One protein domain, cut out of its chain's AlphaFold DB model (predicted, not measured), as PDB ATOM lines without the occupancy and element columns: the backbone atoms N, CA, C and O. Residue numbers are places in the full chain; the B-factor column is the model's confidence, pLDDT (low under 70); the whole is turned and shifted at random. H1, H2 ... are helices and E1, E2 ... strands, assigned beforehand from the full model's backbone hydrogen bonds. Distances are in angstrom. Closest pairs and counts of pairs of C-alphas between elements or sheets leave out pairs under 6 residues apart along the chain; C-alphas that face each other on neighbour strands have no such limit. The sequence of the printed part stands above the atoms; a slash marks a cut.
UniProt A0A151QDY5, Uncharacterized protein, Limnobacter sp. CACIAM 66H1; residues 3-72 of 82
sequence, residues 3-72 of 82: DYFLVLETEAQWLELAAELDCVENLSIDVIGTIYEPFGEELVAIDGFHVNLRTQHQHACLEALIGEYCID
ATOM      1  N   ASP A   3      -8.794  -1.834  37.724       84.25
ATOM      2  CA  ASP A   3      -9.946  -2.256  38.511       84.25
ATOM      3  C   ASP A   3     -11.212  -1.850  37.755       84.25
ATOM      4  O   ASP A   3     -11.320  -0.709  37.299       84.25
ATOM      5  N   TYR A   4     -12.157  -2.777  37.636       84.19
ATOM      6  CA  TYR A   4     -13.456  -2.544  37.019       84.19
ATOM      7  C   TYR A   4     -14.554  -2.913  38.011       84.19
ATOM      8  O   TYR A   4     -14.602  -4.041  38.502       84.19
ATOM      9  N   PHE A   5     -15.437  -1.957  38.295       83.94
ATOM     10  CA  PHE A   5     -16.542  -2.125  39.231       83.94
ATOM     11  C   PHE A   5     -17.819  -2.377  38.455       83.94
ATOM     12  O   PHE A   5     -18.233  -1.542  37.653       83.94
ATOM     13  N   LEU A   6     -18.425  -3.533  38.694       85.94
ATOM     14  CA  LEU A   6     -19.624  -3.970  38.003       85.94
ATOM     15  C   LEU A   6     -20.811  -3.988  38.951       85.94
ATOM     16  O   LEU A   6     -20.682  -4.439  40.093       85.94
ATOM     17  N   VAL A   7     -21.962  -3.559  38.441       86.69
ATOM     18  CA  VAL A   7     -23.265  -3.738  39.083       86.69
ATOM     19  C   VAL A   7     -24.134  -4.576  38.157       86.69
ATOM     20  O   VAL A   7     -24.385  -4.201  37.015       86.69
ATOM     21  N   LEU A   8     -24.568  -5.731  38.648       86.38
ATOM     22  CA  LEU A   8     -25.429  -6.662  37.929       86.38
ATOM     23  C   LEU A   8     -26.794  -6.673  38.615       86.38
ATOM     24  O   LEU A   8     -26.883  -6.846  39.827       86.38
ATOM     25  N   GLU A   9     -27.872  -6.506  37.864       87.88
ATOM     26  CA  GLU A   9     -29.227  -6.437  38.424       87.88
ATOM     27  C   GLU A   9     -29.689  -7.789  38.986       87.88
ATOM     28  O   GLU A   9     -30.548  -7.849  39.869       87.88
ATOM     29  N   THR A  10     -29.130  -8.896  38.482       86.69
ATOM     30  CA  THR A  10     -29.564 -10.253  38.834       86.69
ATOM     31  C   THR A  10     -28.410 -11.245  38.974       86.69
ATOM     32  O   THR A  10     -27.359 -11.114  38.347       86.69
ATOM     33  N   GLU A  11     -28.647 -12.315  39.737       83.62
ATOM     34  CA  GLU A  11     -27.729 -13.459  39.833       83.62
ATOM     35  C   GLU A  11     -27.531 -14.156  38.474       83.62
ATOM     36  O   GLU A  11     -26.451 -14.663  38.188       83.62
ATOM     37  N   ALA A  12     -28.544 -14.149  37.600       87.12
ATOM     38  CA  ALA A  12     -28.445 -14.744  36.268       87.12
ATOM     39  C   ALA A  12     -27.402 -14.028  35.394       87.12
ATOM     40  O   ALA A  12     -26.563 -14.693  34.794       87.12
ATOM     41  N   GLN A  13     -27.394 -12.689  35.400       88.19
ATOM     42  CA  GLN A  13     -26.372 -11.895  34.705       88.19
ATOM     43  C   GLN A  13     -24.967 -12.191  35.238       88.19
ATOM     44  O   GLN A  13     -24.019 -12.273  34.461       88.19
ATOM     45  N   TRP A  14     -24.826 -12.404  36.551       86.19
ATOM     46  CA  TRP A  14     -23.552 -12.831  37.131       86.19
ATOM     47  C   TRP A  14     -23.098 -14.187  36.599       86.19
ATOM     48  O   TRP A  14     -21.947 -14.327  36.201       86.19
ATOM     49  N   LEU A  15     -23.987 -15.178  36.567       86.69
ATOM     50  CA  LEU A  15     -23.640 -16.518  36.095       86.69
ATOM     51  C   LEU A  15     -23.270 -16.534  34.606       86.69
ATOM     52  O   LEU A  15     -22.332 -17.234  34.227       86.69
ATOM     53  N   GLU A  16     -23.977 -15.761  33.781       88.38
ATOM     54  CA  GLU A  16     -23.662 -15.595  32.357       88.38
ATOM     55  C   GLU A  16     -22.300 -14.915  32.175       88.38
ATOM     56  O   GLU A  16     -21.416 -15.468  31.518       88.38
ATOM     57  N   LEU A  17     -22.076 -13.781  32.847       86.31
ATOM     58  CA  LEU A  17     -20.819 -13.043  32.760       86.31
ATOM     59  C   LEU A  17     -19.628 -13.853  33.291       86.31
ATOM     60  O   LEU A  17     -18.564 -13.866  32.675       86.31
ATOM     61  N   ALA A  18     -19.783 -14.557  34.414       83.50
ATOM     62  CA  ALA A  18     -18.722 -15.371  35.001       83.50
ATOM     63  C   ALA A  18     -18.243 -16.478  34.049       83.50
ATOM     64  O   ALA A  18     -17.051 -16.779  34.016       83.50
ATOM     65  N   ALA A  19     -19.149 -17.051  33.247       84.56
ATOM     66  CA  ALA A  19     -18.792 -18.036  32.230       84.56
ATOM     67  C   ALA A  19     -17.954 -17.424  31.094       84.56
ATOM     68  O   ALA A  19     -17.048 -18.074  30.577       84.56
ATOM     69  N   GLU A  20     -18.224 -16.172  30.724       84.69
ATOM     70  CA  GLU A  20     -17.451 -15.454  29.704       84.69
ATOM     71  C   GLU A  20     -16.092 -14.972  30.230       84.69
ATOM     72  O   GLU A  20     -15.103 -14.968  29.496       84.69
ATOM     73  N   LEU A  21     -16.003 -14.629  31.517       83.44
ATOM     74  CA  LEU A  21     -14.763 -14.180  32.158       83.44
ATOM     75  C   LEU A  21     -13.721 -15.294  32.346       83.44
ATOM     76  O   LEU A  21     -12.534 -14.985  32.454       83.44
ATOM     77  N   ASP A  22     -14.125 -16.569  32.327       78.12
ATOM     78  CA  ASP A  22     -13.226 -17.728  32.481       78.12
ATOM     79  C   ASP A  22     -12.123 -17.778  31.401       78.12
ATOM     80  O   ASP A  22     -11.044 -18.330  31.610       78.12
ATOM     81  N   CYS A  23     -12.351 -17.142  30.246       74.31
ATOM     82  CA  CYS A  23     -11.372 -17.085  29.160       74.31
ATOM     83  C   CYS A  23     -10.337 -15.948  29.288       74.31
ATOM     84  O   CYS A  23      -9.423 -15.859  28.462       74.31
ATOM     85  N   VAL A  24     -10.454 -15.074  30.296       79.00
ATOM     86  CA  VAL A  24      -9.562 -13.920  30.484       79.00
ATOM     87  C   VAL A  24      -8.397 -14.297  31.402       79.00
ATOM     88  O   VAL A  24      -8.522 -14.371  32.623       79.00
ATOM     89  N   GLU A  25      -7.218 -14.510  30.814       78.69
ATOM     90  CA  GLU A  25      -6.007 -14.812  31.581       78.69
ATOM     91  C   GLU A  25      -5.620 -13.671  32.539       78.69
ATOM     92  O   GLU A  25      -5.688 -12.493  32.191       78.69
ATOM     93  N   ASN A  26      -5.115 -14.031  33.725       80.94
ATOM     94  CA  ASN A  26      -4.656 -13.099  34.768       80.94
ATOM     95  C   ASN A  26      -5.739 -12.152  35.318       80.94
ATOM     96  O   ASN A  26      -5.415 -11.102  35.885       80.94
ATOM     97  N   LEU A  27      -7.007 -12.544  35.196       83.62
ATOM     98  CA  LEU A  27      -8.130 -11.892  35.853       83.62
ATOM     99  C   LEU A  27      -8.242 -12.363  37.311       83.62
ATOM    100  O   LEU A  27      -8.235 -13.557  37.601       83.62
ATOM    101  N   SER A  28      -8.347 -11.421  38.240       84.06
ATOM    102  CA  SER A  28      -8.762 -11.675  39.621       84.06
ATOM    103  C   SER A  28     -10.169 -11.134  39.813       84.06
ATOM    104  O   SER A  28     -10.455 -10.004  39.423       84.06
ATOM    105  N   ILE A  29     -11.041 -11.939  40.409       80.62
ATOM    106  CA  ILE A  29     -12.445 -11.602  40.629       80.62
ATOM    107  C   ILE A  29     -12.678 -11.543  42.134       80.62
ATOM    108  O   ILE A  29     -12.489 -12.544  42.822       80.62
ATOM    109  N   ASP A  30     -13.122 -10.392  42.627       78.56
ATOM    110  CA  ASP A  30     -13.587 -10.229  43.998       78.56
ATOM    111  C   ASP A  30     -15.068  -9.856  43.981       78.56
ATOM    112  O   ASP A  30     -15.451  -8.804  43.470       78.56
ATOM    113  N   VAL A  31     -15.918 -10.697  44.571       67.56
ATOM    114  CA  VAL A  31     -17.314 -10.320  44.816       67.56
ATOM    115  C   VAL A  31     -17.322  -9.302  45.951       67.56
ATOM    116  O   VAL A  31     -16.846  -9.584  47.054       67.56
ATOM    117  N   ILE A  32     -17.825  -8.103  45.671       69.50
ATOM    118  CA  ILE A  32     -17.956  -7.046  46.667       69.50
ATOM    119  C   ILE A  32     -19.342  -7.180  47.302       69.50
ATOM    120  O   ILE A  32     -20.319  -7.498  46.632       69.50
ATOM    121  N   GLY A  33     -19.437  -6.937  48.610       67.56
ATOM    122  CA  GLY A  33     -20.727  -6.763  49.277       67.56
ATOM    123  C   GLY A  33     -21.503  -5.541  48.757       67.56
ATOM    124  O   GLY A  33     -21.292  -5.025  47.660       67.56
ATOM    125  N   THR A  34     -22.422  -5.022  49.561       75.56
ATOM    126  CA  THR A  34     -23.216  -3.849  49.173       75.56
ATOM    127  C   THR A  34     -22.332  -2.610  48.951       75.56
ATOM    128  O   THR A  34     -21.541  -2.231  49.817       75.56
ATOM    129  N   ILE A  35     -22.475  -1.979  47.784       75.00
ATOM    130  CA  ILE A  35     -21.870  -0.699  47.413       75.00
ATOM    131  C   ILE A  35     -22.872   0.399  47.764       75.00
ATOM    132  O   ILE A  35     -24.078   0.221  47.634       75.00
ATOM    133  N   TYR A  36     -22.357   1.532  48.227       74.94
ATOM    134  CA  TYR A  36     -23.133   2.716  48.579       74.94
ATOM    135  C   TYR A  36     -22.665   3.932  47.781       74.94
ATOM    136  O   TYR A  36     -21.464   4.189  47.718       74.94
ATOM    137  N   GLU A  37     -23.574   4.720  47.228       74.50
ATOM    138  CA  GLU A  37     -23.256   5.992  46.579       74.50
ATOM    139  C   GLU A  37     -23.690   7.196  47.432       74.50
ATOM    140  O   GLU A  37     -24.654   7.104  48.200       74.50
ATOM    141  N   PRO A  38     -22.969   8.330  47.356       75.56
ATOM    142  CA  PRO A  38     -23.362   9.544  48.057       75.56
ATOM    143  C   PRO A  38     -24.603  10.180  47.417       75.56
ATOM    144  O   PRO A  38     -24.602  10.522  46.236       75.56
ATOM    145  N   PHE A  39     -25.628  10.436  48.231       78.50
ATOM    146  CA  PHE A  39     -26.828  11.175  47.844       78.50
ATOM    147  C   PHE A  39     -27.086  12.305  48.848       78.50
ATOM    148  O   PHE A  39     -27.662  12.116  49.920       78.50
ATOM    149  N   GLY A  40     -26.613  13.511  48.518       82.75
ATOM    150  CA  GLY A  40     -26.630  14.641  49.449       82.75
ATOM    151  C   GLY A  40     -25.680  14.413  50.629       82.75
ATOM    152  O   GLY A  40     -24.470  14.332  50.432       82.75
ATOM    153  N   GLU A  41     -26.229  14.330  51.845       83.50
ATOM    154  CA  GLU A  41     -25.480  14.017  53.078       83.50
ATOM    155  C   GLU A  41     -25.582  12.533  53.486       83.50
ATOM    156  O   GLU A  41     -24.985  12.123  54.482       83.50
ATOM    157  N   GLU A  42     -26.324  11.719  52.728       81.00
ATOM    158  CA  GLU A  42     -26.578  10.308  53.027       81.00
ATOM    159  C   GLU A  42     -25.801   9.368  52.092       81.00
ATOM    160  O   GLU A  42     -25.348   9.751  51.011       81.00
ATOM    161  N   LEU A  43     -25.655   8.112  52.523       79.62
ATOM    162  CA  LEU A  43     -25.159   7.010  51.699       79.62
ATOM    163  C   LEU A  43     -26.336   6.103  51.343       79.62
ATOM    164  O   LEU A  43     -26.971   5.541  52.237       79.62
ATOM    165  N   VAL A  44     -26.599   5.942  50.050       82.81
ATOM    166  CA  VAL A  44     -27.677   5.094  49.532       82.81
ATOM    167  C   VAL A  44     -27.058   3.827  48.963       82.81
ATOM    168  O   VAL A  44     -26.064   3.895  48.248       82.81
ATOM    169  N   ALA A  45     -27.599   2.665  49.329       82.62
ATOM    170  CA  ALA A  45     -27.147   1.400  48.762       82.62
ATOM    171  C   ALA A  45     -27.509   1.351  47.275       82.62
ATOM    172  O   ALA A  45     -28.642   1.657  46.909       82.62
ATOM    173  N   ILE A  46     -26.553   0.946  46.447       80.12
ATOM    174  CA  ILE A  46     -26.818   0.598  45.058       80.12
ATOM    175  C   ILE A  46     -27.429  -0.803  45.067       80.12
ATOM    176  O   ILE A  46     -26.873  -1.725  45.671       80.12
ATOM    177  N   ASP A  47     -28.596  -0.949  44.447       83.75
ATOM    178  CA  ASP A  47     -29.233  -2.250  44.286       83.75
ATOM    179  C   ASP A  47     -28.481  -3.069  43.230       83.75
ATOM    180  O   ASP A  47     -28.191  -2.581  42.138       83.75
ATOM    181  N   GLY A  48     -28.200  -4.334  43.549       82.12
ATOM    182  CA  GLY A  48     -27.583  -5.274  42.619       82.12
ATOM    183  C   GLY A  48     -26.517  -6.169  43.247       82.12
ATOM    184  O   GLY A  48     -26.253  -6.154  44.451       82.12
ATOM    185  N   PHE A  49     -25.916  -6.986  42.389       80.62
ATOM    186  CA  PHE A  49     -24.739  -7.797  42.652       80.62
ATOM    187  C   PHE A  49     -23.498  -7.020  42.242       80.62
ATOM    188  O   PHE A  49     -23.354  -6.621  41.086       80.62
ATOM    189  N   HIS A  50     -22.588  -6.832  43.189       82.88
ATOM    190  CA  HIS A  50     -21.398  -6.029  42.970       82.88
ATOM    191  C   HIS A  50     -20.159  -6.893  42.810       82.88
ATOM    192  O   HIS A  50     -19.872  -7.772  43.624       82.88
ATOM    193  N   VAL A  51     -19.387  -6.614  41.767       83.19
ATOM    194  CA  VAL A  51     -18.181  -7.377  41.443       83.19
ATOM    195  C   VAL A  51     -17.045  -6.410  41.145       83.19
ATOM    196  O   VAL A  51     -17.224  -5.454  40.398       83.19
ATOM    197  N   ASN A  52     -15.870  -6.656  41.723       84.31
ATOM    198  CA  ASN A  52     -14.625  -6.037  41.288       84.31
ATOM    199  C   ASN A  52     -13.843  -7.027  40.436       84.31
ATOM    200  O   ASN A  52     -13.513  -8.128  40.884       84.31
ATOM    201  N   LEU A  53     -13.497  -6.603  39.230       84.88
ATOM    202  CA  LEU A  53     -12.579  -7.315  38.363       84.88
ATOM    203  C   LEU A  53     -11.237  -6.594  38.361       84.88
ATOM    204  O   LEU A  53     -11.159  -5.423  37.991       84.88
ATOM    205  N   ARG A  54     -10.167  -7.303  38.723       86.50
ATOM    206  CA  ARG A  54      -8.802  -6.769  38.690       86.50
ATOM    207  C   ARG A  54      -7.955  -7.489  37.669       86.50
ATOM    208  O   ARG A  54      -7.911  -8.716  37.627       86.50
ATOM    209  N   THR A  55      -7.198  -6.720  36.905       85.19
ATOM    210  CA  THR A  55      -6.246  -7.255  35.932       85.19
ATOM    211  C   THR A  55      -4.922  -6.487  35.957       85.19
ATOM    212  O   THR A  55      -4.829  -5.313  36.342       85.19
ATOM    213  N   GLN A  56      -3.844  -7.169  35.566       81.75
ATOM    214  CA  GLN A  56      -2.520  -6.567  35.421       81.75
ATOM    215  C   GLN A  56      -2.421  -5.651  34.191       81.75
ATOM    216  O   GLN A  56      -1.667  -4.672  34.226       81.75
ATOM    217  N   HIS A  57      -3.208  -5.922  33.149       82.12
ATOM    218  CA  HIS A  57      -3.180  -5.230  31.860       82.12
ATOM    219  C   HIS A  57      -4.588  -4.829  31.405       82.12
ATOM    220  O   HIS A  57      -5.586  -5.361  31.879       82.12
ATOM    221  N   GLN A  58      -4.681  -3.881  30.476       78.44
ATOM    222  CA  GLN A  58      -5.957  -3.534  29.859       78.44
ATOM    223  C   GLN A  58      -6.336  -4.624  28.847       78.44
ATOM    224  O   GLN A  58      -5.535  -4.957  27.971       78.44
ATOM    225  N   HIS A  59      -7.542  -5.182  28.960       77.25
ATOM    226  CA  HIS A  59      -8.050  -6.203  28.041       77.25
ATOM    227  C   HIS A  59      -9.199  -5.615  27.222       77.25
ATOM    228  O   HIS A  59     -10.275  -5.362  27.749       77.25
ATOM    229  N   ALA A  60      -8.996  -5.431  25.915       78.62
ATOM    230  CA  ALA A  60     -10.036  -4.885  25.037       78.62
ATOM    231  C   ALA A  60     -11.301  -5.765  24.998       78.62
ATOM    232  O   ALA A  60     -12.411  -5.253  24.892       78.62
ATOM    233  N   CYS A  61     -11.140  -7.090  25.116       76.81
ATOM    234  CA  CYS A  61     -12.265  -8.018  25.233       76.81
ATOM    235  C   CYS A  61     -13.039  -7.833  26.542       76.81
ATOM    236  O   CYS A  61     -14.257  -7.956  26.536       76.81
ATOM    237  N   LEU A  62     -12.348  -7.495  27.633       80.50
ATOM    238  CA  LEU A  62     -12.968  -7.268  28.931       80.50
ATOM    239  C   LEU A  62     -13.830  -6.005  28.897       80.50
ATOM    240  O   LEU A  62     -14.983  -6.064  29.294       80.50
ATOM    241  N   GLU A  63     -13.321  -4.900  28.349       80.06
ATOM    242  CA  GLU A  63     -14.087  -3.648  28.217       80.06
ATOM    243  C   GLU A  63     -15.321  -3.797  27.321       80.06
ATOM    244  O   GLU A  63     -16.367  -3.224  27.616       80.06
ATOM    245  N   ALA A  64     -15.222  -4.593  26.252       80.94
ATOM    246  CA  ALA A  64     -16.365  -4.902  25.397       80.94
ATOM    247  C   ALA A  64     -17.414  -5.768  26.110       80.94
ATOM    248  O   ALA A  64     -18.605  -5.590  25.877       80.94
ATOM    249  N   LEU A  65     -16.966  -6.687  26.968       81.75
ATOM    250  CA  LEU A  65     -17.816  -7.618  27.706       81.75
ATOM    251  C   LEU A  65     -18.552  -6.944  28.870       81.75
ATOM    252  O   LEU A  65     -19.717  -7.228  29.118       81.75
ATOM    253  N   ILE A  66     -17.874  -6.047  29.590       83.56
ATOM    254  CA  ILE A  66     -18.396  -5.470  30.838       83.56
ATOM    255  C   ILE A  66     -18.934  -4.050  30.684       83.56
ATOM    256  O   ILE A  66     -19.408  -3.477  31.661       83.56
ATOM    257  N   GLY A  67     -18.824  -3.456  29.494       81.69
ATOM    258  CA  GLY A  67     -19.020  -2.020  29.288       81.69
ATOM    259  C   GLY A  67     -20.369  -1.482  29.765       81.69
ATOM    260  O   GLY A  67     -20.423  -0.362  30.262       81.69
ATOM    261  N   GLU A  68     -21.442  -2.269  29.666       81.38
ATOM    262  CA  GLU A  68     -22.777  -1.878  30.147       81.38
ATOM    263  C   GLU A  68     -22.971  -2.048  31.661       81.38
ATOM    264  O   GLU A  68     -23.813  -1.376  32.250       81.38
ATOM    265  N   TYR A  69     -22.172  -2.910  32.295       82.50
ATOM    266  CA  TYR A  69     -22.215  -3.182  33.735       82.50
ATOM    267  C   TYR A  69     -21.244  -2.306  34.525       82.50
ATOM    268  O   TYR A  69     -21.342  -2.220  35.751       82.50
ATOM    269  N   CYS A  70     -20.270  -1.706  33.838       81.88
ATOM    270  CA  CYS A  70     -19.205  -0.946  34.461       81.88
ATOM    271  C   CYS A  70     -19.724   0.404  34.949       81.88
ATOM    272  O   CYS A  70     -20.191   1.232  34.167       81.88
ATOM    273  N   ILE A  71     -19.570   0.643  36.245       78.44
ATOM    274  CA  ILE A  71     -19.799   1.947  36.856       78.44
ATOM    275  C   ILE A  71     -18.466   2.637  37.122       78.44
ATOM    276  O   ILE A  71     -17.417   1.987  37.219       78.44
ATOM    277  N   ASP A  72     -18.502   3.963  37.252       73.56
ATOM    278  CA  ASP A  72     -17.327   4.700  37.697       73.56
ATOM    279  C   ASP A  72     -16.878   4.173  39.069       73.56
ATOM    280  O   ASP A  72     -17.719   3.950  39.950       73.56
TER     281      ASP A  72
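This is residues 3 to 72 of the 82 residues of an uncharacterized protein of Limnobacter sp. CACIAM 66H1 (UniProt A0A151QDY5). A small sheet of three strands, E1, E5 and E2, has H1 lying along one face and H2 grazing it, while the hairpin E3 and E4 reaches away from this body as an arm that makes much of the length. The last residues fold back beside E1, where residues 70 to 71 pair antiparallel with residues 5 to 6. The printed part has 70 residues in the order E1 H1 E2 E3 E4 E5 H2, class mixed, with both sheets antiparallel. It is only just compact, close to loose, with a radius of gyration of the C-alphas of 12.8 A, and elongated, spanning 41 by 25 by 19 A.

E1, residues 3 to 8, runs 16.1 A from C-alpha 3 at (-9.946, -2.256, 38.511). H1 is residues 11 to 21, 15.1 A, and E2 residues 27 to 32, 15.4 A. E3 is residues 36 to 39 and E4 residues 42 to 45. E5, residues 49 to 55, runs 19.7 A. H2, residues 60 to 66, ends at C-alpha 66 (-18.396, -5.470, 30.838).

E1 is antiparallel to the inner strand E5 at 157 degrees, with N 6 and O 51 2.8 A apart. E5 is antiparallel to E2 at 152 degrees, with N 30 and O 52 2.9 A apart. H1 is on this sheet at a height of 9.8 A, over E5 and only just over E1, with 3 C-alphas; the closest C-alphas of H1 and E5, Glu 11 and Phe 49, are 7.0 A apart. H1, E1, H2 and E5 are apart from E3. In the hairpin E3 and E4, N 37 and O 44 are 2.8 A apart. In H1 and H2 every O i to N i+4 pair is within hydrogen-bond range.

The two C-alphas farthest apart, Cys 23 and Glu 41, are 41.7 A apart. The printed part has no cut, and its six links are tight. Residues 31 to 33 are under pLDDT 70.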